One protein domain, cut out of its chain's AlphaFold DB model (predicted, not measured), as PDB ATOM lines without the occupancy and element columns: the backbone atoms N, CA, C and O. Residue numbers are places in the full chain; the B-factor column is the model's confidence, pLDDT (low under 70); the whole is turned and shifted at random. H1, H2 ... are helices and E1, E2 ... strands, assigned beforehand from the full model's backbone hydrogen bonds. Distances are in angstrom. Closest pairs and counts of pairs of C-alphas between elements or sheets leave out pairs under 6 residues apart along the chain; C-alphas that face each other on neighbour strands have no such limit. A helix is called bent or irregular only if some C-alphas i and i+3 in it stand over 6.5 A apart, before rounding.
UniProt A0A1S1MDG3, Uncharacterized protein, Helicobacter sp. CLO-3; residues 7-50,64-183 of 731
ATOM      1  N   VAL A   7     175.250 149.961 204.041       94.31
ATOM      2  CA  VAL A   7     176.491 149.849 203.268       94.31
ATOM      3  C   VAL A   7     176.424 148.592 202.409       94.31
ATOM      4  O   VAL A   7     176.004 147.538 202.886       94.31
ATOM      5  N   ILE A   8     176.836 148.715 201.152       93.56
ATOM      6  CA  ILE A   8     177.081 147.602 200.237       93.56
ATOM      7  C   ILE A   8     178.592 147.539 200.032       93.56
ATOM      8  O   ILE A   8     179.190 148.534 199.629       93.56
ATOM      9  N   THR A   9     179.206 146.396 200.325       94.06
ATOM     10  CA  THR A   9     180.656 146.211 200.209       94.06
ATOM     11  C   THR A   9     181.027 145.395 198.977       94.06
ATOM     12  O   THR A   9     180.301 144.491 198.561       94.06
ATOM     13  N   GLY A  10     182.182 145.700 198.392       90.62
ATOM     14  CA  GLY A  10     182.806 144.928 197.328       90.62
ATOM     15  C   GLY A  10     182.030 144.888 196.011       90.62
ATOM     16  O   GLY A  10     182.193 143.918 195.265       90.62
ATOM     17  N   CYS A  11     181.203 145.893 195.717       92.38
ATOM     18  CA  CYS A  11     180.403 145.935 194.495       92.38
ATOM     19  C   CYS A  11     181.268 146.254 193.262       92.38
ATOM     20  O   CYS A  11     182.083 147.174 193.284       92.38
ATOM     21  N   GLU A  12     181.102 145.472 192.189       89.19
ATOM     22  CA  GLU A  12     181.715 145.751 190.873       89.19
ATOM     23  C   GLU A  12     180.811 146.672 190.030       89.19
ATOM     24  O   GLU A  12     181.306 147.547 189.327       89.19
ATOM     25  N   ASP A  13     179.488 146.512 190.153       92.50
ATOM     26  CA  ASP A  13     178.473 147.394 189.567       92.50
ATOM     27  C   ASP A  13     177.630 148.007 190.692       92.50
ATOM     28  O   ASP A  13     176.805 147.334 191.320       92.50
ATOM     29  N   ILE A  14     177.876 149.290 190.974       93.44
ATOM     30  CA  ILE A  14     177.208 150.028 192.053       93.44
ATOM     31  C   ILE A  14     175.701 150.120 191.790       93.44
ATOM     32  O   ILE A  14     174.915 149.898 192.708       93.44
ATOM     33  N   GLN A  15     175.286 150.419 190.556       91.62
ATOM     34  CA  GLN A  15     173.875 150.638 190.228       91.62
ATOM     35  C   GLN A  15     173.076 149.342 190.324       91.62
ATOM     36  O   GLN A  15     172.028 149.313 190.968       91.62
ATOM     37  N   ALA A  16     173.598 148.251 189.757       92.38
ATOM     38  CA  ALA A  16     172.967 146.942 189.879       92.38
ATOM     39  C   ALA A  16     172.841 146.517 191.350       92.38
ATOM     40  O   ALA A  16     171.768 146.090 191.778       92.38
ATOM     41  N   SER A  17     173.900 146.717 192.142       93.81
ATOM     42  CA  SER A  17     173.908 146.342 193.562       93.81
ATOM     43  C   SER A  17     172.923 147.169 194.398       93.81
ATOM     44  O   SER A  17     172.269 146.630 195.292       93.81
ATOM     45  N   ILE A  18     172.791 148.473 194.118       92.56
ATOM     46  CA  ILE A  18     171.798 149.336 194.775       92.56
ATOM     47  C   ILE A  18     170.384 148.892 194.394       92.56
ATOM     48  O   ILE A  18     169.565 148.694 195.288       92.56
ATOM     49  N   ASN A  19     170.112 148.680 193.105       93.06
ATOM     50  CA  ASN A  19     168.794 148.262 192.621       93.06
ATOM     51  C   ASN A  19     168.352 146.930 193.235       93.06
ATOM     52  O   ASN A  19     167.232 146.825 193.731       93.06
ATOM     53  N   GLU A  20     169.240 145.934 193.269       93.50
ATOM     54  CA  GLU A  20     168.975 144.635 193.895       93.50
ATOM     55  C   GLU A  20     168.652 144.788 195.388       93.50
ATOM     56  O   GLU A  20     167.669 144.235 195.891       93.50
ATOM     57  N   ARG A  21     169.446 145.592 196.108       91.75
ATOM     58  CA  ARG A  21     169.260 145.798 197.548       91.75
ATOM     59  C   ARG A  21     167.993 146.591 197.869       91.75
ATOM     60  O   ARG A  21     167.304 146.249 198.829       91.75
ATOM     61  N   CYS A  22     167.678 147.613 197.078       91.06
ATOM     62  CA  CYS A  22     166.460 148.410 197.203       91.06
ATOM     63  C   CYS A  22     165.210 147.572 196.907       91.06
ATOM     64  O   CYS A  22     164.275 147.584 197.711       91.06
ATOM     65  N   ALA A  23     165.227 146.763 195.841       91.06
ATOM     66  CA  ALA A  23     164.140 145.842 195.513       91.06
ATOM     67  C   ALA A  23     163.874 144.841 196.651       91.06
ATOM     68  O   ALA A  23     162.726 144.650 197.050       91.06
ATOM     69  N   ALA A  24     164.930 144.275 197.249       90.81
ATOM     70  CA  ALA A  24     164.811 143.370 198.396       90.81
ATOM     71  C   ALA A  24     164.205 144.032 199.653       90.81
ATOM     72  O   ALA A  24     163.661 143.339 200.511       90.81
ATOM     73  N   MET A  25     164.299 145.359 199.774       89.38
ATOM     74  CA  MET A  25     163.756 146.139 200.893       89.38
ATOM     75  C   MET A  25     162.406 146.806 200.578       89.38
ATOM     76  O   MET A  25     161.852 147.473 201.452       89.38
ATOM     77  N   GLY A  26     161.876 146.652 199.357       88.38
ATOM     78  CA  GLY A  26     160.662 147.347 198.914       88.38
ATOM     79  C   GLY A  26     160.832 148.868 198.822       88.38
ATOM     80  O   GLY A  26     159.887 149.611 199.079       88.38
ATOM     81  N   ILE A  27     162.044 149.333 198.517       88.25
ATOM     82  CA  ILE A  27     162.389 150.750 198.389       88.25
ATOM     83  C   ILE A  27     162.553 151.075 196.906       88.25
ATOM     84  O   ILE A  27     163.247 150.360 196.188       88.25
ATOM     85  N   ASP A  28     161.956 152.176 196.461       87.31
ATOM     86  CA  ASP A  28     162.212 152.725 195.131       87.31
ATOM     87  C   ASP A  28     163.653 153.266 195.047       87.31
ATOM     88  O   ASP A  28     164.065 154.101 195.860       87.31
ATOM     89  N   ALA A  29     164.432 152.779 194.078       85.81
ATOM     90  CA  ALA A  29     165.821 153.181 193.876       85.81
ATOM     91  C   ALA A  29     165.961 154.672 193.508       85.81
ATOM     92  O   ALA A  29     166.975 155.295 193.828       85.81
ATOM     93  N   ASP A  30     164.924 155.288 192.932       85.38
ATOM     94  CA  ASP A  30     164.935 156.722 192.623       85.38
ATOM     95  C   ASP A  30     164.852 157.589 193.894       85.38
ATOM     96  O   ASP A  30     165.304 158.739 193.916       85.38
ATOM     97  N   MET A  31     164.368 157.012 194.997       86.44
ATOM     98  CA  MET A  31     164.251 157.667 196.303       86.44
ATOM     99  C   MET A  31     165.533 157.586 197.142       86.44
ATOM    100  O   MET A  31     165.548 158.063 198.282       86.44
ATOM    101  N   VAL A  32     166.617 157.011 196.609       89.81
ATOM    102  CA  VAL A  32     167.912 156.920 197.293       89.81
ATOM    103  C   VAL A  32     169.031 157.647 196.548       89.81
ATOM    104  O   VAL A  32     168.964 157.943 195.353       89.81
ATOM    105  N   GLU A  33     170.072 157.958 197.304       90.50
ATOM    106  CA  GLU A  33     171.350 158.498 196.859       90.50
ATOM    107  C   GLU A  33     172.486 157.742 197.572       90.50
ATOM    108  O   GLU A  33     172.251 156.998 198.532       90.50
ATOM    109  N   PHE A  34     173.720 157.857 197.080       92.81
ATOM    110  CA  PHE A  34     174.844 157.090 197.612       92.81
ATOM    111  C   PHE A  34     176.148 157.886 197.627       92.81
ATOM    112  O   PHE A  34     176.323 158.855 196.892       92.81
ATOM    113  N   MET A  35     177.079 157.440 198.468       91.81
ATOM    114  CA  MET A  35     178.449 157.940 198.541       91.81
ATOM    115  C   MET A  35     179.436 156.779 198.493       91.81
ATOM    116  O   MET A  35     179.158 155.695 199.013       91.81
ATOM    117  N   LEU A  36     180.600 157.031 197.903       93.44
ATOM    118  CA  LEU A  36     181.719 156.098 197.904       93.44
ATOM    119  C   LEU A  36     182.408 156.122 199.276       93.44
ATOM    120  O   LEU A  36     182.798 157.184 199.754       93.44
ATOM    121  N   VAL A  37     182.527 154.956 199.910       92.81
ATOM    122  CA  VAL A  37     183.207 154.766 201.202       92.81
ATOM    123  C   VAL A  37     184.673 154.424 200.975       92.81
ATOM    124  O   VAL A  37     185.548 155.062 201.551       92.81
ATOM    125  N   ASP A  38     184.930 153.430 200.127       92.25
ATOM    126  CA  ASP A  38     186.271 153.013 199.729       92.25
ATOM    127  C   ASP A  38     186.223 152.347 198.348       92.25
ATOM    128  O   ASP A  38     185.157 151.964 197.855       92.25
ATOM    129  N   PHE A  39     187.382 152.201 197.715       93.56
ATOM    130  CA  PHE A  39     187.524 151.391 196.516       93.56
ATOM    131  C   PHE A  39     188.858 150.649 196.501       93.56
ATOM    132  O   PHE A  39     189.891 151.139 196.948       93.56
ATOM    133  N   THR A  40     188.845 149.445 195.940       93.00
ATOM    134  CA  THR A  40     190.036 148.615 195.767       93.00
ATOM    135  C   THR A  40     190.212 148.280 194.295       93.00
ATOM    136  O   THR A  40     189.315 147.713 193.664       93.00
ATOM    137  N   LEU A  41     191.388 148.601 193.756       92.38
ATOM    138  CA  LEU A  41     191.797 148.163 192.426       92.38
ATOM    139  C   LEU A  41     192.359 146.747 192.510       92.38
ATOM    140  O   LEU A  41     193.176 146.440 193.378       92.38
ATOM    141  N   LEU A  42     191.919 145.880 191.603       90.81
ATOM    142  CA  LEU A  42     192.397 144.510 191.502       90.81
ATOM    143  C   LEU A  42     193.067 144.280 190.157       90.81
ATOM    144  O   LEU A  42     192.525 144.652 189.115       90.81
ATOM    145  N   VAL A  43     194.209 143.599 190.187       89.94
ATOM    146  CA  VAL A  43     194.990 143.267 188.999       89.94
ATOM    147  C   VAL A  43     195.146 141.759 188.857       89.94
ATOM    148  O   VAL A  43     195.374 141.036 189.826       89.94
ATOM    149  N   CYS A  44     195.037 141.273 187.627       87.81
ATOM    150  CA  CYS A  44     195.387 139.908 187.253       87.81
ATOM    151  C   CYS A  44     196.379 139.957 186.093       87.81
ATOM    152  O   CYS A  44     196.138 140.679 185.131       87.81
ATOM    153  N   ALA A  45     197.457 139.171 186.135       81.06
ATOM    154  CA  ALA A  45     198.335 139.021 184.975       81.06
ATOM    155  C   ALA A  45     197.535 138.446 183.793       81.06
ATOM    156  O   ALA A  45     196.850 137.429 183.940       81.06
ATOM    157  N   ASP A  46     197.610 139.101 182.638       70.62
ATOM    158  CA  ASP A  46     197.000 138.613 181.408       70.62
ATOM    159  C   ASP A  46     198.056 137.838 180.621       70.62
ATOM    160  O   ASP A  46     198.961 138.406 180.014       70.62
ATOM    161  N   SER A  47     197.965 136.510 180.672       51.91
ATOM    162  CA  SER A  47     198.902 135.621 179.981       51.91
ATOM    163  C   SER A  47     198.574 135.424 178.497       51.91
ATOM    164  O   SER A  47     199.345 134.754 177.808       51.91
ATOM    165  N   LYS A  48     197.454 135.964 177.982       51.97
ATOM    166  CA  LYS A  48     197.000 135.688 176.606       51.97
ATOM    167  C   LYS A  48     196.499 136.890 175.794       51.97
ATOM    168  O   LYS A  48     196.180 136.694 174.626       51.97
ATOM    169  N   GLY A  49     196.451 138.109 176.333       48.91
ATOM    170  CA  GLY A  49     196.069 139.299 175.555       48.91
ATOM    171  C   GLY A  49     194.677 139.176 174.921       48.91
ATOM    172  O   GLY A  49     194.472 139.575 173.766       48.91
ATOM    173  N   VAL A  50     193.747 138.543 175.643       45.56
ATOM    174  CA  VAL A  50     192.402 138.208 175.155       45.56
ATOM    175  C   VAL A  50     191.458 139.366 175.444       45.56
ATOM    176  O   VAL A  50     191.346 139.836 176.574       45.56
ATOM    177  N   LYS A  64     194.286 139.989 192.270       89.75
ATOM    178  CA  LYS A  64     194.896 140.395 193.539       89.75
ATOM    179  C   LYS A  64     194.648 141.886 193.786       89.75
ATOM    180  O   LYS A  64     194.767 142.660 192.836       89.75
ATOM    181  N   PRO A  65     194.300 142.295 195.016       89.94
ATOM    182  CA  PRO A  65     194.151 143.706 195.351       89.94
ATOM    183  C   PRO A  65     195.511 144.413 195.311       89.94
ATOM    184  O   PRO A  65     196.516 143.836 195.726       89.94
ATOM    185  N   LEU A  66     195.530 145.653 194.828       88.81
ATOM    186  CA  LEU A  66     196.705 146.519 194.869       88.81
ATOM    187  C   LEU A  66     196.799 147.250 196.211       88.81
ATOM    188  O   LEU A  66     195.801 147.732 196.750       88.81
ATOM    189  N   SER A  67     198.018 147.384 196.730       86.62
ATOM    190  CA  SER A  67     198.320 148.320 197.812       86.62
ATOM    191  C   SER A  67     198.214 149.772 197.328       86.62
ATOM    192  O   SER A  67     198.291 150.057 196.137       86.62
ATOM    193  N   LYS A  68     198.109 150.736 198.252       81.56
ATOM    194  CA  LYS A  68     198.040 152.168 197.895       81.56
ATOM    195  C   LYS A  68     199.236 152.646 197.057       81.56
ATOM    196  O   LYS A  68     199.058 153.461 196.156       81.56
ATOM    197  N   ALA A  69     200.437 152.130 197.333       82.81
ATOM    198  CA  ALA A  69     201.641 152.469 196.574       82.81
ATOM    199  C   ALA A  69     201.589 151.919 195.137       82.81
ATOM    200  O   ALA A  69     201.967 152.617 194.200       82.81
ATOM    201  N   GLU A  70     201.070 150.702 194.956       85.25
ATOM    202  CA  GLU A  70     200.880 150.088 193.634       85.25
ATOM    203  C   GLU A  70     199.717 150.725 192.863       85.25
ATOM    204  O   GLU A  70     199.794 150.882 191.651       85.25
ATOM    205  N   SER A  71     198.655 151.163 193.542       83.44
ATOM    206  CA  SER A  71     197.585 151.935 192.899       83.44
ATOM    207  C   SER A  71     198.092 153.291 192.404       83.44
ATOM    208  O   SER A  71     197.734 153.702 191.308       83.44
ATOM    209  N   SER A  72     198.986 153.950 193.152       85.31
ATOM    210  CA  SER A  72     199.570 155.248 192.757       85.31
ATOM    211  C   SER A  72     200.460 155.144 191.512       85.31
ATOM    212  O   SER A  72     200.629 156.109 190.776       85.31
ATOM    213  N   GLN A  73     201.023 153.964 191.240       87.06
ATOM    214  CA  GLN A  73     201.752 153.695 189.998       87.06
ATOM    215  C   GLN A  73     200.834 153.800 188.768       87.06
ATOM    216  O   GLN A  73     201.239 154.296 187.719       87.06
ATOM    217  N   LEU A  74     199.555 153.441 188.905       87.06
ATOM    218  CA  LEU A  74     198.576 153.566 187.824       87.06
ATOM    219  C   LEU A  74     198.211 155.020 187.485       87.06
ATOM    220  O   LEU A  74     197.613 155.246 186.436       87.06
ATOM    221  N   ASP A  75     198.609 156.006 188.292       85.69
ATOM    222  CA  ASP A  75     198.474 157.426 187.932       85.69
ATOM    223  C   ASP A  75     199.458 157.817 186.814       85.69
ATOM    224  O   ASP A  75     199.252 158.790 186.089       85.69
ATOM    225  N   ILE A  76     200.518 157.025 186.611       86.12
ATOM    226  CA  ILE A  76     201.457 157.196 185.506       86.12
ATOM    227  C   ILE A  76     200.862 156.549 184.254       86.12
ATOM    228  O   ILE A  76     200.751 155.326 184.151       86.12
ATOM    229  N   GLN A  77     200.566 157.364 183.240       83.94
ATOM    230  CA  GLN A  77     199.904 156.916 182.007       83.94
ATOM    231  C   GLN A  77     200.595 155.726 181.327       83.94
ATOM    232  O   GLN A  77     199.926 154.811 180.846       83.94
ATOM    233  N   ALA A  78     201.930 155.691 181.310       85.06
ATOM    234  CA  ALA A  78     202.684 154.578 180.732       85.06
ATOM    235  C   ALA A  78     202.464 153.247 181.476       85.06
ATOM    236  O   ALA A  78     202.511 152.186 180.858       85.06
ATOM    237  N   GLN A  79     202.220 153.294 182.788       85.31
ATOM    238  CA  GLN A  79     201.980 152.117 183.626       85.31
ATOM    239  C   GLN A  79     200.517 151.679 183.549       85.31
ATOM    240  O   GLN A  79     200.250 150.492 183.357       85.31
ATOM    241  N   TYR A  80     199.577 152.631 183.572       85.94
ATOM    242  CA  TYR A  80     198.159 152.347 183.340       85.94
ATOM    243  C   TYR A  80     197.946 151.622 182.009       85.94
ATOM    244  O   TYR A  80     197.259 150.609 181.951       85.94
ATOM    245  N   ASN A  81     198.586 152.082 180.932       87.19
ATOM    246  CA  ASN A  81     198.323 151.605 179.574       87.19
ATOM    247  C   ASN A  81     199.104 150.345 179.151       87.19
ATOM    248  O   ASN A  81     199.148 150.032 177.964       87.19
ATOM    249  N   GLN A  82     199.704 149.590 180.071       85.38
ATOM    250  CA  GLN A  82     200.341 148.312 179.720       85.38
ATOM    251  C   GLN A  82     199.284 147.252 179.403       85.38
ATOM    252  O   GLN A  82     198.292 147.154 180.113       85.38
ATOM    253  N   SER A  83     199.498 146.403 178.397       82.88
ATOM    254  CA  SER A  83     198.541 145.351 178.008       82.88
ATOM    255  C   SER A  83     198.676 144.041 178.798       82.88
ATOM    256  O   SER A  83     197.928 143.104 178.555       82.88
ATOM    257  N   LEU A  84     199.644 143.943 179.714       84.06
ATOM    258  CA  LEU A  84     200.052 142.687 180.366       84.06
ATOM    259  C   LEU A  84     199.161 142.262 181.542       84.06
ATOM    260  O   LEU A  84     199.448 141.273 182.218       84.06
ATOM    261  N   PHE A  85     198.105 143.019 181.835       85.94
ATOM    262  CA  PHE A  85     197.242 142.750 182.977       85.94
ATOM    263  C   PHE A  85     195.779 143.136 182.743       85.94
ATOM    264  O   PHE A  85     195.448 143.959 181.894       85.94
ATOM    265  N   LEU A  86     194.883 142.561 183.532       86.75
ATOM    266  CA  LEU A  86     193.478 142.945 183.626       86.75
ATOM    267  C   LEU A  86     193.280 143.799 184.874       86.75
ATOM    268  O   LEU A  86     193.894 143.517 185.901       86.75
ATOM    269  N   LEU A  87     192.416 144.810 184.782       90.62
ATOM    270  CA  LEU A  87     192.108 145.730 185.873       90.62
ATOM    271  C   LEU A  87     190.618 145.645 186.212       90.62
ATOM    272  O   LEU A  87     189.776 145.619 185.314       90.62
ATOM    273  N   LYS A  88     190.305 145.601 187.503       91.12
ATOM    274  CA  LYS A  88     188.948 145.690 188.048       91.12
ATOM    275  C   LYS A  88     188.924 146.662 189.221       91.12
ATOM    276  O   LYS A  88     189.949 146.875 189.863       91.12
ATOM    277  N   GLN A  89     187.748 147.190 189.528       93.50
ATOM    278  CA  GLN A  89     187.507 148.000 190.715       93.50
ATOM    279  C   GLN A  89     186.355 147.394 191.506       93.50
ATOM    280  O   GLN A  89     185.326 147.042 190.935       93.50
ATOM    281  N   LYS A  90     186.549 147.272 192.816       94.75
ATOM    282  CA  LYS A  90     185.478 147.001 193.772       94.75
ATOM    283  C   LYS A  90     185.258 148.231 194.627       94.75
ATOM    284  O   LYS A  90     186.233 148.838 195.064       94.75
ATOM    285  N   CYS A  91     184.003 148.573 194.859       95.56
ATOM    286  CA  CYS A  91     183.610 149.741 195.626       95.56
ATOM    287  C   CYS A  91     182.818 149.330 196.862       95.56
ATOM    288  O   CYS A  91     182.011 148.403 196.829       95.56
ATOM    289  N   ASP A  92     183.013 150.081 197.934       95.38
ATOM    290  CA  ASP A  92     182.138 150.072 199.091       95.38
ATOM    291  C   ASP A  92     181.305 151.348 199.028       95.38
ATOM    292  O   ASP A  92     181.852 152.447 198.927       95.38
ATOM    293  N   VAL A  93     179.980 151.224 199.055       95.69
ATOM    294  CA  VAL A  93     179.068 152.367 198.941       95.69
ATOM    295  C   VAL A  93     178.112 152.426 200.113       95.69
ATOM    296  O   VAL A  93     177.600 151.410 200.583       95.69
ATOM    297  N   ARG A  94     177.844 153.643 200.579       94.94
ATOM    298  CA  ARG A  94     176.832 153.920 201.596       94.94
ATOM    299  C   ARG A  94     175.615 154.535 200.927       94.94
ATOM    300  O   ARG A  94     175.739 155.582 200.301       94.94
ATOM    301  N   VAL A  95     174.456 153.913 201.108       93.00
ATOM    302  CA  VAL A  95     173.175 154.333 200.528       93.00
ATOM    303  C   VAL A  95     172.326 155.028 201.590       93.00
ATOM    304  O   VAL A  95     172.251 154.580 202.740       93.00
ATOM    305  N   PHE A  96     171.704 156.145 201.221       91.44
ATOM    306  CA  PHE A  96     170.882 156.982 202.092       91.44
ATOM    307  C   PHE A  96     169.700 157.598 201.318       91.44
ATOM    308  O   PHE A  96     169.679 157.538 200.090       91.44
ATOM    309  N   PRO A  97     168.669 158.135 201.999       86.50
ATOM    310  CA  PRO A  97     167.504 158.693 201.321       86.50
ATOM    311  C   PRO A  97     167.888 159.916 200.507       86.50
ATOM    312  O   PRO A  97     168.518 160.823 201.052       86.50
ATOM    313  N   ARG A  98     167.413 159.981 199.264       85.25
ATOM    314  CA  ARG A  98     167.536 161.165 198.422       85.25
ATOM    315  C   ARG A  98     166.736 162.306 199.031       85.25
ATOM    316  O   ARG A  98     165.522 162.207 199.207       85.25
ATOM    317  N   ARG A  99     167.417 163.407 199.342       77.81
ATOM    318  CA  ARG A  99     166.775 164.599 199.925       77.81
ATOM    319  C   ARG A  99     166.312 165.600 198.879       77.81
ATOM    320  O   ARG A  99     165.307 166.275 199.086       77.81
ATOM    321  N   PHE A 100     167.027 165.678 197.762       78.38
ATOM    322  CA  PHE A 100     166.753 166.616 196.679       78.38
ATOM    323  C   PHE A 100     166.965 165.956 195.315       78.38
ATOM    324  O   PHE A 100     167.720 164.986 195.206       78.38
ATOM    325  N   PRO A 101     166.347 166.489 194.249       79.25
ATOM    326  CA  PRO A 101     166.738 166.148 192.888       79.25
ATOM    327  C   PRO A 101     168.241 166.379 192.668       79.25
ATOM    328  O   PRO A 101     168.820 167.309 193.233       79.25
ATOM    329  N   ALA A 102     168.870 165.535 191.847       80.25
ATOM    330  CA  ALA A 102     170.278 165.707 191.500       80.25
ATOM    331  C   ALA A 102     170.467 167.014 190.722       80.25
ATOM    332  O   ALA A 102     169.766 167.255 189.741       80.25
ATOM    333  N   THR A 103     171.431 167.827 191.155       85.69
ATOM    334  CA  THR A 103     171.728 169.127 190.534       85.69
ATOM    335  C   THR A 103     172.930 169.088 189.588       85.69
ATOM    336  O   THR A 103     173.273 170.079 188.944       85.69
ATOM    337  N   PHE A 104     173.576 167.930 189.463       91.50
ATOM    338  CA  PHE A 104     174.640 167.672 188.501       91.50
ATOM    339  C   PHE A 104     174.584 166.219 188.024       91.50
ATOM    340  O   PHE A 104     173.970 165.364 188.663       91.50
ATOM    341  N   PHE A 105     175.229 165.947 186.891       92.00
ATOM    342  CA  PHE A 105     175.189 164.649 186.225       92.00
ATOM    343  C   PHE A 105     176.555 164.289 185.643       92.00
ATOM    344  O   PHE A 105     177.274 165.159 185.146       92.00
ATOM    345  N   ILE A 106     176.876 162.994 185.675       95.06
ATOM    346  CA  ILE A 106     178.058 162.408 185.039       95.06
ATOM    347  C   ILE A 106     177.619 161.574 183.841       95.06
ATOM    348  O   ILE A 106     176.695 160.772 183.941       95.06
ATOM    349  N   THR A 107     178.285 161.760 182.705       95.12
ATOM    350  CA  THR A 107     178.054 160.984 181.481       95.12
ATOM    351  C   THR A 107     179.375 160.450 180.950       95.12
ATOM    352  O   THR A 107     180.335 161.204 180.791       95.12
ATOM    353  N   VAL A 108     179.426 159.157 180.637       94.62
ATOM    354  CA  VAL A 108     180.589 158.517 180.010       94.62
ATOM    355  C   VAL A 108     180.331 158.371 178.513       94.62
ATOM    356  O   VAL A 108     179.242 157.986 178.094       94.62
ATOM    357  N   SER A 109     181.327 158.689 177.687       94.00
ATOM    358  CA  SER A 109     181.274 158.478 176.234       94.00
ATOM    359  C   SER A 109     180.989 157.011 175.885       94.00
ATOM    360  O   SER A 109     181.496 156.120 176.565       94.00
ATOM    361  N   ALA A 110     180.299 156.739 174.774       89.94
ATOM    362  CA  ALA A 110     180.006 155.371 174.326       89.94
ATOM    363  C   ALA A 110     181.269 154.500 174.140       89.94
ATOM    364  O   ALA A 110     181.254 153.302 174.419       89.94
ATOM    365  N   GLN A 111     182.378 155.110 173.714       89.44
ATOM    366  CA  GLN A 111     183.680 154.462 173.535       89.44
ATOM    367  C   GLN A 111     184.494 154.372 174.834       89.44
ATOM    368  O   GLN A 111     185.595 153.826 174.828       89.44
ATOM    369  N   LYS A 112     183.942 154.868 175.950       93.38
ATOM    370  CA  LYS A 112     184.542 154.854 177.291       93.38
ATOM    371  C   LYS A 112     185.893 155.579 177.375       93.38
ATOM    372  O   LYS A 112     186.693 155.282 178.254       93.38
ATOM    373  N   ASP A 113     186.154 156.536 176.488       94.06
ATOM    374  CA  ASP A 113     187.381 157.335 176.440       94.06
ATOM    375  C   ASP A 113     187.276 158.662 177.205       94.06
ATOM    376  O   ASP A 113     188.308 159.242 177.537       94.06
ATOM    377  N   ARG A 114     186.062 159.154 177.493       95.88
ATOM    378  CA  ARG A 114     185.808 160.461 178.122       95.88
ATOM    379  C   ARG A 114     184.694 160.433 179.169       95.88
ATOM    380  O   ARG A 114     183.724 159.685 179.046       95.88
ATOM    381  N   VAL A 115     184.814 161.318 180.161       97.12
ATOM    382  CA  VAL A 115     183.805 161.600 181.192       97.12
ATOM    383  C   VAL A 115     183.432 163.074 181.155       97.12
ATOM    384  O   VAL A 115     184.301 163.950 181.205       97.12
ATOM    385  N   PHE A 116     182.130 163.339 181.124       97.12
ATOM    386  CA  PHE A 116     181.551 164.672 181.117       97.12
ATOM    387  C   PHE A 116     180.773 164.948 182.404       97.12
ATOM    388  O   PHE A 116     180.052 164.080 182.892       97.12
ATOM    389  N   LEU A 117     180.906 166.172 182.908       96.06
ATOM    390  CA  LEU A 117     180.146 166.745 184.014       96.06
ATOM    391  C   LEU A 117     179.209 167.830 183.474       96.06
ATOM    392  O   LEU A 117     179.637 168.694 182.708       96.06
ATOM    393  N   SER A 118     177.947 167.804 183.886       93.62
ATOM    394  CA  SER A 118     176.942 168.821 183.553       93.62
ATOM    395  C   SER A 118     176.117 169.193 184.779       93.62
ATOM    396  O   SER A 118     176.033 168.407 185.721       93.62
ATOM    397  N   PHE A 119     175.480 170.361 184.756       90.38
ATOM    398  CA  PHE A 119     174.769 170.926 185.904       90.38
ATOM    399  C   PHE A 119     173.344 171.332 185.535       90.38
ATOM    400  O   PHE A 119     173.084 171.744 184.404       90.38
ATOM    401  N   ASP A 120     172.439 171.272 186.508       82.88
ATOM    402  CA  ASP A 120     171.118 171.877 186.402       82.88
ATOM    403  C   ASP A 120     171.128 173.356 186.841       82.88
ATOM    404  O   ASP A 120     172.105 173.893 187.374       82.88
ATOM    405  N   ASP A 121     170.005 174.044 186.642       73.81
ATOM    406  CA  ASP A 121     169.849 175.444 187.049       73.81
ATOM    407  C   ASP A 121     169.859 175.657 188.575       73.81
ATOM    408  O   ASP A 121     170.124 176.778 189.038       73.81
ATOM    409  N   GLY A 122     169.551 174.609 189.343       74.69
ATOM    410  CA  GLY A 122     169.493 174.586 190.802       74.69
ATOM    411  C   GLY A 122     170.862 174.477 191.474       74.69
ATOM    412  O   GLY A 122     170.994 174.904 192.619       74.69
ATOM    413  N   PHE A 123     171.888 173.989 190.769       83.62
ATOM    414  CA  PHE A 123     173.235 173.824 191.305       83.62
ATOM    415  C   PHE A 123     173.804 175.145 191.826       83.62
ATOM    416  O   PHE A 123     173.793 176.167 191.130       83.62
ATOM    417  N   LEU A 124     174.368 175.132 193.028       77.25
ATOM    418  CA  LEU A 124     175.056 176.277 193.609       77.25
ATOM    419  C   LEU A 124     176.469 175.863 193.991       77.25
ATOM    420  O   LEU A 124     176.659 174.983 194.824       77.25
ATOM    421  N   CYS A 125     177.452 176.532 193.395       77.12
ATOM    422  CA  CYS A 125     178.836 176.395 193.812       77.12
ATOM    423  C   CYS A 125     179.094 177.336 194.990       77.12
ATOM    424  O   CYS A 125     178.753 178.520 194.939       77.12
ATOM    425  N   VAL A 126     179.723 176.812 196.037       73.75
ATOM    426  CA  VAL A 126     180.259 177.608 197.140       73.75
ATOM    427  C   VAL A 126     181.772 177.488 197.069       73.75
ATOM    428  O   VAL A 126     182.296 176.381 197.066       73.75
ATOM    429  N   ASP A 127     182.476 178.615 196.965       71.31
ATOM    430  CA  ASP A 127     183.940 178.615 196.915       71.31
ATOM    431  C   ASP A 127     184.513 178.354 198.316       71.31
ATOM    432  O   ASP A 127     184.777 179.269 199.100       71.31
ATOM    433  N   ASP A 128     184.572 177.072 198.671       74.38
ATOM    434  CA  ASP A 128     184.978 176.585 199.980       74.38
ATOM    435  C   ASP A 128     185.616 175.190 199.893       74.38
ATOM    436  O   ASP A 128     185.131 174.307 199.188       74.38
ATOM    437  N   ALA A 129     186.692 174.972 200.655       75.75
ATOM    438  CA  ALA A 129     187.470 173.735 200.622       75.75
ATOM    439  C   ALA A 129     186.659 172.482 201.004       75.75
ATOM    440  O   ALA A 129     186.843 171.435 200.388       75.75
ATOM    441  N   SER A 130     185.751 172.579 201.980       71.94
ATOM    442  CA  SER A 130     184.904 171.450 202.391       71.94
ATOM    443  C   SER A 130     183.845 171.118 201.341       71.94
ATOM    444  O   SER A 130     183.623 169.941 201.066       71.94
ATOM    445  N   PHE A 131     183.274 172.140 200.690       81.50
ATOM    446  CA  PHE A 131     182.388 171.941 199.543       81.50
ATOM    447  C   PHE A 131     183.113 171.213 198.411       81.50
ATOM    448  O   PHE A 131     182.574 170.256 197.864       81.50
ATOM    449  N   TYR A 132     184.339 171.630 198.075       84.69
ATOM    450  CA  TYR A 132     185.113 170.970 197.024       84.69
ATOM    451  C   TYR A 132     185.375 169.498 197.346       84.69
ATOM    452  O   TYR A 132     185.147 168.662 196.479       84.69
ATOM    453  N   GLU A 133     185.809 169.159 198.563       86.19
ATOM    454  CA  GLU A 133     186.065 167.757 198.926       86.19
ATOM    455  C   GLU A 133     184.794 166.899 198.897       86.19
ATOM    456  O   GLU A 133     184.816 165.789 198.362       86.19
ATOM    457  N   GLU A 134     183.668 167.418 199.396       84.44
ATOM    458  CA  GLU A 134     182.380 166.723 199.308       84.44
ATOM    459  C   GLU A 134     181.948 166.542 197.846       84.44
ATOM    460  O   GLU A 134     181.581 165.444 197.430       84.44
ATOM    461  N   PHE A 135     182.058 167.596 197.037       89.62
ATOM    462  CA  PHE A 135     181.685 167.559 195.628       89.62
ATOM    463  C   PHE A 135     182.576 166.612 194.815       89.62
ATOM    464  O   PHE A 135     182.067 165.858 193.987       89.62
ATOM    465  N   PHE A 136     183.889 166.581 195.069       93.25
ATOM    466  CA  PHE A 136     184.785 165.605 194.444       93.25
ATOM    467  C   PHE A 136     184.388 164.184 194.810       93.25
ATOM    468  O   PHE A 136     184.275 163.354 193.916       93.25
ATOM    469  N   SER A 137     184.108 163.917 196.090       91.00
ATOM    470  CA  SER A 137     183.671 162.595 196.539       91.00
ATOM    471  C   SER A 137     182.375 162.154 195.846       91.00
ATOM    472  O   SER A 137     182.273 161.011 195.399       91.00
ATOM    473  N   GLN A 138     181.408 163.062 195.673       91.62
ATOM    474  CA  GLN A 138     180.167 162.765 194.952       91.62
ATOM    475  C   GLN A 138     180.410 162.514 193.453       91.62
ATOM    476  O   GLN A 138     179.878 161.554 192.894       91.62
ATOM    477  N   VAL A 139     181.244 163.328 192.795       94.81
ATOM    478  CA  VAL A 139     181.612 163.130 191.382       94.81
ATOM    479  C   VAL A 139     182.352 161.805 191.184       94.81
ATOM    480  O   VAL A 139     182.024 161.058 190.265       94.81
ATOM    481  N   GLU A 140     183.299 161.474 192.059       95.44
ATOM    482  CA  GLU A 140     184.052 160.214 192.048       95.44
ATOM    483  C   GLU A 140     183.131 159.005 192.241       95.44
ATOM    484  O   GLU A 140     183.236 158.025 191.500       95.44
ATOM    485  N   ALA A 141     182.173 159.090 193.169       94.25
ATOM    486  CA  ALA A 141     181.159 158.057 193.368       94.25
ATOM    487  C   ALA A 141     180.310 157.844 192.104       94.25
ATOM    488  O   ALA A 141     180.088 156.708 191.685       94.25
ATOM    489  N   MET A 142     179.881 158.929 191.450       94.69
ATOM    490  CA  MET A 142     179.125 158.844 190.199       94.69
ATOM    491  C   MET A 142     179.972 158.325 189.030       94.69
ATOM    492  O   MET A 142     179.456 157.582 188.195       94.69
ATOM    493  N   MET A 143     181.263 158.661 188.962       95.94
ATOM    494  CA  MET A 143     182.195 158.088 187.987       95.94
ATOM    495  C   MET A 143     182.318 156.573 188.170       95.94
ATOM    496  O   MET A 143     182.116 155.826 187.211       95.94
ATOM    497  N   ALA A 144     182.566 156.118 189.401       95.25
ATOM    498  CA  ALA A 144     182.635 154.697 189.731       95.25
ATOM    499  C   ALA A 144     181.325 153.966 189.401       95.25
ATOM    500  O   ALA A 144     181.354 152.873 188.842       95.25
ATOM    501  N   ALA A 145     180.173 154.591 189.659       93.50
ATOM    502  CA  ALA A 145     178.870 154.006 189.346       93.50
ATOM    503  C   ALA A 145     178.591 153.893 187.841       93.50
ATOM    504  O   ALA A 145     177.764 153.085 187.434       93.50
ATOM    505  N   ASN A 146     179.305 154.659 187.012       93.81
ATOM    506  CA  ASN A 146     179.319 154.507 185.557       93.81
ATOM    507  C   ASN A 146     180.451 153.572 185.066       93.81
ATOM    508  O   ASN A 146     180.770 153.547 183.875       93.81
ATOM    509  N   GLY A 147     181.080 152.815 185.972       92.81
ATOM    510  CA  GLY A 147     182.132 151.843 185.670       92.81
ATOM    511  C   GLY A 147     183.509 152.450 185.386       92.81
ATOM    512  O   GLY A 147     184.388 151.748 184.886       92.81
ATOM    513  N   VAL A 148     183.712 153.742 185.664       95.25
ATOM    514  CA  VAL A 148     185.008 154.407 185.478       95.25
ATOM    515  C   VAL A 148     185.969 153.992 186.591       95.25
ATOM    516  O   VAL A 148     185.641 154.083 187.775       95.25
ATOM    517  N   ILE A 149     187.178 153.582 186.210       94.31
ATOM    518  CA  ILE A 149     188.259 153.286 187.148       94.31
ATOM    519  C   ILE A 149     188.782 154.592 187.744       94.31
ATOM    520  O   ILE A 149     189.148 155.525 187.022       94.31
ATOM    521  N   LEU A 150     188.849 154.641 189.069       93.38
ATOM    522  CA  LEU A 150     189.353 155.775 189.821       93.38
ATOM    523  C   LEU A 150     190.881 155.692 189.907       93.38
ATOM    524  O   LEU A 150     191.447 154.968 190.721       93.38
ATOM    525  N   TYR A 151     191.538 156.437 189.023       90.56
ATOM    526  CA  TYR A 151     192.979 156.693 189.005       90.56
ATOM    527  C   TYR A 151     193.207 158.154 188.612       90.56
ATOM    528  O   TYR A 151     192.329 158.776 187.996       90.56
ATOM    529  N   ASP A 152     194.366 158.705 188.949       89.94
ATOM    530  CA  ASP A 152     194.746 160.091 188.685       89.94
ATOM    531  C   ASP A 152     193.635 161.081 189.097       89.94
ATOM    532  O   ASP A 152     193.108 161.901 188.328       89.94
ATOM    533  N   LEU A 153     193.189 160.925 190.347       92.00
ATOM    534  CA  LEU A 153     192.137 161.759 190.926       92.00
ATOM    535  C   LEU A 153     192.614 163.202 191.109       92.00
ATOM    536  O   LEU A 153     191.804 164.121 191.040       92.00
ATOM    537  N   ALA A 154     193.920 163.427 191.270       92.31
ATOM    538  CA  ALA A 154     194.494 164.762 191.404       92.31
ATOM    539  C   ALA A 154     194.203 165.635 190.171       92.31
ATOM    540  O   ALA A 154     193.648 166.729 190.323       92.31
ATOM    541  N   ASN A 155     194.484 165.136 188.961       92.19
ATOM    542  CA  ASN A 155     194.191 165.865 187.726       92.19
ATOM    543  C   ASN A 155     192.684 166.010 187.490       92.19
ATOM    544  O   ASN A 155     192.215 167.081 187.101       92.19
ATOM    545  N   THR A 156     191.904 164.970 187.800       93.62
ATOM    546  CA  THR A 156     190.437 165.011 187.680       93.62
ATOM    547  C   THR A 156     189.846 166.110 188.576       93.62
ATOM    548  O   THR A 156     189.083 166.960 188.114       93.62
ATOM    549  N   ARG A 157     190.260 166.173 189.849       95.94
ATOM    550  CA  ARG A 157     189.854 167.217 190.803       95.94
ATOM    551  C   ARG A 157     190.320 168.604 190.369       95.94
ATOM    552  O   ARG A 157     189.557 169.560 190.488       95.94
ATOM    553  N   ALA A 158     191.543 168.740 189.849       95.12
ATOM    554  CA  ALA A 158     192.038 170.008 189.306       95.12
ATOM    555  C   ALA A 158     191.147 170.510 188.160       95.12
ATOM    556  O   ALA A 158     190.713 171.662 188.170       95.12
ATOM    557  N   ARG A 159     190.763 169.619 187.240       94.94
ATOM    558  CA  ARG A 159     189.867 169.951 186.131       94.94
ATOM    559  C   ARG A 159     188.469 170.347 186.603       94.94
ATOM    560  O   ARG A 159     187.896 171.301 186.083       94.94
ATOM    561  N   ILE A 160     187.924 169.661 187.607       95.06
ATOM    562  CA  ILE A 160     186.640 170.040 188.215       95.06
ATOM    563  C   ILE A 160     186.730 171.441 188.844       95.06
ATOM    564  O   ILE A 160     185.814 172.241 188.657       95.06
ATOM    565  N   ARG A 161     187.838 171.785 189.525       93.94
ATOM    566  CA  ARG A 161     188.043 173.147 190.061       93.94
ATOM    567  C   ARG A 161     188.017 174.203 188.964       93.94
ATOM    568  O   ARG A 161     187.362 175.222 189.139       93.94
ATOM    569  N   GLU A 162     188.669 173.959 187.828       93.00
ATOM    570  CA  GLU A 162     188.633 174.880 186.682       93.00
ATOM    571  C   GLU A 162     187.210 175.082 186.147       93.00
ATOM    572  O   GLU A 162     186.808 176.209 185.847       93.00
ATOM    573  N   VAL A 163     186.424 174.004 186.060       92.81
ATOM    574  CA  VAL A 163     185.015 174.061 185.642       92.81
ATOM    575  C   VAL A 163     184.189 174.899 186.621       92.81
ATOM    576  O   VAL A 163     183.462 175.798 186.196       92.81
ATOM    577  N   LEU A 164     184.324 174.653 187.924       91.50
ATOM    578  CA  LEU A 164     183.595 175.392 188.958       91.50
ATOM    579  C   LEU A 164     184.021 176.865 189.029       91.50
ATOM    580  O   LEU A 164     183.164 177.743 189.115       91.50
ATOM    581  N   ALA A 165     185.316 177.159 188.894       89.50
ATOM    582  CA  ALA A 165     185.829 178.526 188.810       89.50
ATOM    583  C   ALA A 165     185.252 179.269 187.596       89.50
ATOM    584  O   ALA A 165     184.829 180.420 187.712       89.50
ATOM    585  N   ARG A 166     185.151 178.594 186.442       89.00
ATOM    586  CA  ARG A 166     184.518 179.149 185.240       89.00
ATOM    587  C   ARG A 166     183.034 179.446 185.457       89.00
ATOM    588  O   ARG A 166     182.571 180.492 185.014       89.00
ATOM    589  N   ILE A 167     182.300 178.570 186.144       86.62
ATOM    590  CA  ILE A 167     180.878 178.779 186.471       86.62
ATOM    591  C   ILE A 167     180.695 179.923 187.476       86.62
ATOM    592  O   ILE A 167     179.744 180.693 187.359       86.62
ATOM    593  N   ASN A 168     181.600 180.064 188.446       82.75
ATOM    594  CA  ASN A 168     181.574 181.177 189.395       82.75
ATOM    595  C   ASN A 168     181.851 182.521 188.710       82.75
ATOM    596  O   ASN A 168     181.210 183.516 189.046       82.75
ATOM    597  N   ALA A 169     182.769 182.553 187.738       85.38
ATOM    598  CA  ALA A 169     183.079 183.751 186.959       85.38
ATOM    599  C   ALA A 169     181.968 184.110 185.955       85.38
ATOM    600  O   ALA A 169     181.599 185.277 185.832       85.38
ATOM    601  N   ASP A 170     181.416 183.112 185.259       82.88
ATOM    602  CA  ASP A 170     180.289 183.263 184.339       82.88
ATOM    603  C   ASP A 170     179.200 182.218 184.634       82.88
ATOM    604  O   ASP A 170     179.242 181.095 184.115       82.88
ATOM    605  N   PRO A 171     178.158 182.587 185.404       77.50
ATOM    606  CA  PRO A 171     177.049 181.690 185.705       77.50
ATOM    607  C   PRO A 171     176.311 181.153 184.470       77.50
ATOM    608  O   PRO A 171     175.618 180.142 184.590       77.50
ATOM    609  N   LYS A 172     176.431 181.794 183.293       76.19
ATOM    610  CA  LYS A 172     175.832 181.293 182.044       76.19
ATOM    611  C   LYS A 172     176.574 180.081 181.484       76.19
ATOM    612  O   LYS A 172     175.951 179.284 180.793       76.19
ATOM    613  N   ALA A 173     177.857 179.903 181.805       79.25
ATOM    614  CA  ALA A 173     178.645 178.758 181.348       79.25
ATOM    615  C   ALA A 173     178.089 177.416 181.853       79.25
ATOM    616  O   ALA A 173     178.365 176.378 181.259       79.25
ATOM    617  N   LYS A 174     177.279 177.436 182.921       81.94
ATOM    618  CA  LYS A 174     176.695 176.256 183.571       81.94
ATOM    619  C   LYS A 174     175.925 175.323 182.625       81.94
ATOM    620  O   LYS A 174     175.903 174.123 182.869       81.94
ATOM    621  N   SER A 175     175.340 175.841 181.543       77.56
ATOM    622  CA  SER A 175     174.571 175.041 180.576       77.56
ATOM    623  C   SER A 175     175.417 174.101 179.700       77.56
ATOM    624  O   SER A 175     174.861 173.359 178.893       77.56
ATOM    625  N   GLY A 176     176.749 174.133 179.817       83.19
ATOM    626  CA  GLY A 176     177.650 173.266 179.059       83.19
ATOM    627  C   GLY A 176     177.826 171.855 179.638       83.19
ATOM    628  O   GLY A 176     177.588 171.601 180.818       83.19
ATOM    629  N   MET A 177     178.329 170.945 178.798       90.94
ATOM    630  CA  MET A 177     178.938 169.679 179.221       90.94
ATOM    631  C   MET A 177     180.459 169.843 179.284       90.94
ATOM    632  O   MET A 177     181.093 170.235 178.302       90.94
ATOM    633  N   PHE A 178     181.061 169.518 180.423       94.81
ATOM    634  CA  PHE A 178     182.480 169.736 180.683       94.81
ATOM    635  C   PHE A 178     183.235 168.413 180.741       94.81
ATOM    636  O   PHE A 178     182.956 167.582 181.597       94.81
ATOM    637  N   CYS A 179     184.216 168.209 179.858       95.81
ATOM    638  CA  CYS A 179     185.085 167.032 179.925       95.81
ATOM    639  C   CYS A 179     186.016 167.137 181.144       95.81
ATOM    640  O   CYS A 179     186.872 168.030 181.190       95.81
ATOM    641  N   ILE A 180     185.838 166.233 182.111       96.12
ATOM    642  CA  ILE A 180     186.594 166.199 183.374       96.12
ATOM    643  C   ILE A 180     187.652 165.091 183.421       96.12
ATOM    644  O   ILE A 180     188.590 165.194 184.202       96.12
ATOM    645  N   LYS A 181     187.534 164.060 182.572       94.88
ATOM    646  CA  LYS A 181     188.544 163.002 182.409       94.88
ATOM    647  C   LYS A 181     188.535 162.476 180.975       94.88
ATOM    648  O   LYS A 181     187.464 162.318 180.390       94.88
ATOM    649  N   GLN A 182     189.713 162.205 180.422       93.75
ATOM    650  CA  GLN A 182     189.901 161.665 179.075       93.75
ATOM    651  C   GLN A 182     191.084 160.686 179.066       93.75
ATOM    652  O   GLN A 182     192.060 160.914 179.776       93.75
ATOM    653  N   SER A 183     191.010 159.613 178.275       90.94
ATOM    654  CA  SER A 183     192.166 158.743 178.033       90.94
ATOM    655  C   SER A 183     193.197 159.453 177.151       90.94
ATOM    656  O   SER A 183     192.866 159.975 176.087       90.94
TER     657      SER A 183
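AT A GLANCE: This is residues 7 to 50 and 64 to 183 of the 731 residues of an uncharacterized protein of Helicobacter sp. CLO-3 (UniProt A0A1S1MDG3). A long, twisted sheet of strands E1, E3 and E2 and a smaller sheet of E4, E5 and E6 have helix H4 packed between them, its residues 138 to 145 near both. H1 covers the other face of the long sheet, H5 packs on the small sheet along E6, and the long strands E2 and E3 run as a ribbon past E1, with the short helices H2 and H3 following at its far part. The printed part has 164 residues, with six named helices and six named strands in the order E1 H1 E2 H2 H3 E3 E4 E5 H4 H5 H6 E6; the class is mixed, helices and strands. The sheets run E1 - E3 - E2 and E4 - E5 - E6, both antiparallel throughout. The whole is compact, with a radius of gyration of the C-alphas of 17.0 A and spans of 51 by 42 by 30 A.

IN THESE COORDINATES: Start with the larger sheet: find C-alpha 7 at (176.491, 149.849, 203.268), where E1, residues 7 to 11, begins. E2 takes residues 32 to 45 over 37.4 A, and bends by 62 degrees at residue 37. E3, residues 85 to 97, covers 38.4 A. In the smaller sheet look for E4 at residues 104 to 108, E5 at 114 to 119, 17.1 A long, and E6 at 178 to 182, which ends at C-alpha 182, (189.901, 161.665, 179.075). Find C-alpha 129 at (187.470, 173.735, 200.622); from there H4 runs 24.3 A to residue 145. H5, residues 153 to 169, is 24.1 A long, and H1, residues 14 to 25, 16.6 A. The short helices are H2, residues 68 to 73, H3, 77 to 80, and H6, 171 to 175; H6 is irregular, only just, with C-alphas 172 and 175 6.54 A apart.

HOW THE PARTS SIT: In the larger sheet look first at the inner strand E3: N 90 and O 40 of E2 are 2.9 A apart, and N 8 of E1 and O 93 are 2.9 A apart, both within hydrogen-bond range. E1, H1 and E2 form a split strand-helix-strand unit, two strands running the same way with E3 between them, and its crossover is right-handed. H1 and H4 are on opposite faces of this sheet. H4 stands at a height over the sheet of 8.9 A; its closest C-alphas to E2 are those of Ala 141 and Leu 36, 5.0 A. H2 only grazes this sheet with residues 68 to 71, and H3 is not on it. H2 and H3 are close but not clearly touching, C-alphas 73 and 79 being closest at 6.6 A. Turn to the smaller sheet: the hairpin E4 and E5 has N 105 and O 118 at 2.8 A, and E5 and E6 have N 117 and O 178 at 2.8 A. With H4 and H5 on the same face it makes two layers, helices over one face of a sheet. H4 is at a height over the sheet of 9.5 A, with Met 142 and Ile 106 the closest C-alphas to E4, 6.4 A. H5 lies over E6 and runs along the strands, at 13 degrees on the local plane; C-alphas 159 and 180 are closest, 5.7 A. H4 and H5 only just touch, with 3 pairs of C-alphas within 8 A, the closest Phe 136 and Arg 157 at 6.4 A; they run opposite ways at a steep tilt of 61 degrees. H5 and H6 touch only at the corner, only just, with 3 pairs of C-alphas within 8 A, the closest Ile 167 and Ala 173 at 5.6 A. H6 only grazes the sheet with residues 173 to 175. In H1, H2, H4 and H5 every O i to N i+4 pair is within hydrogen-bond range; in H6 it is 0 of 1, with 0 of 2 O i to N i+3 pairs, and H3 is too short for an i+4 pair.

THE WHOLE: The two C-alphas farthest apart are those of Ser 47 and Asp 170, 51.3 A. Residues 51 to 63 are not printed, and C-alphas 50 and 64 are 18.7 A apart across the cut. Of the links printed whole, none is long. Mean pLDDT of the printed part is 87.9, and residues 47 to 50 are under 70.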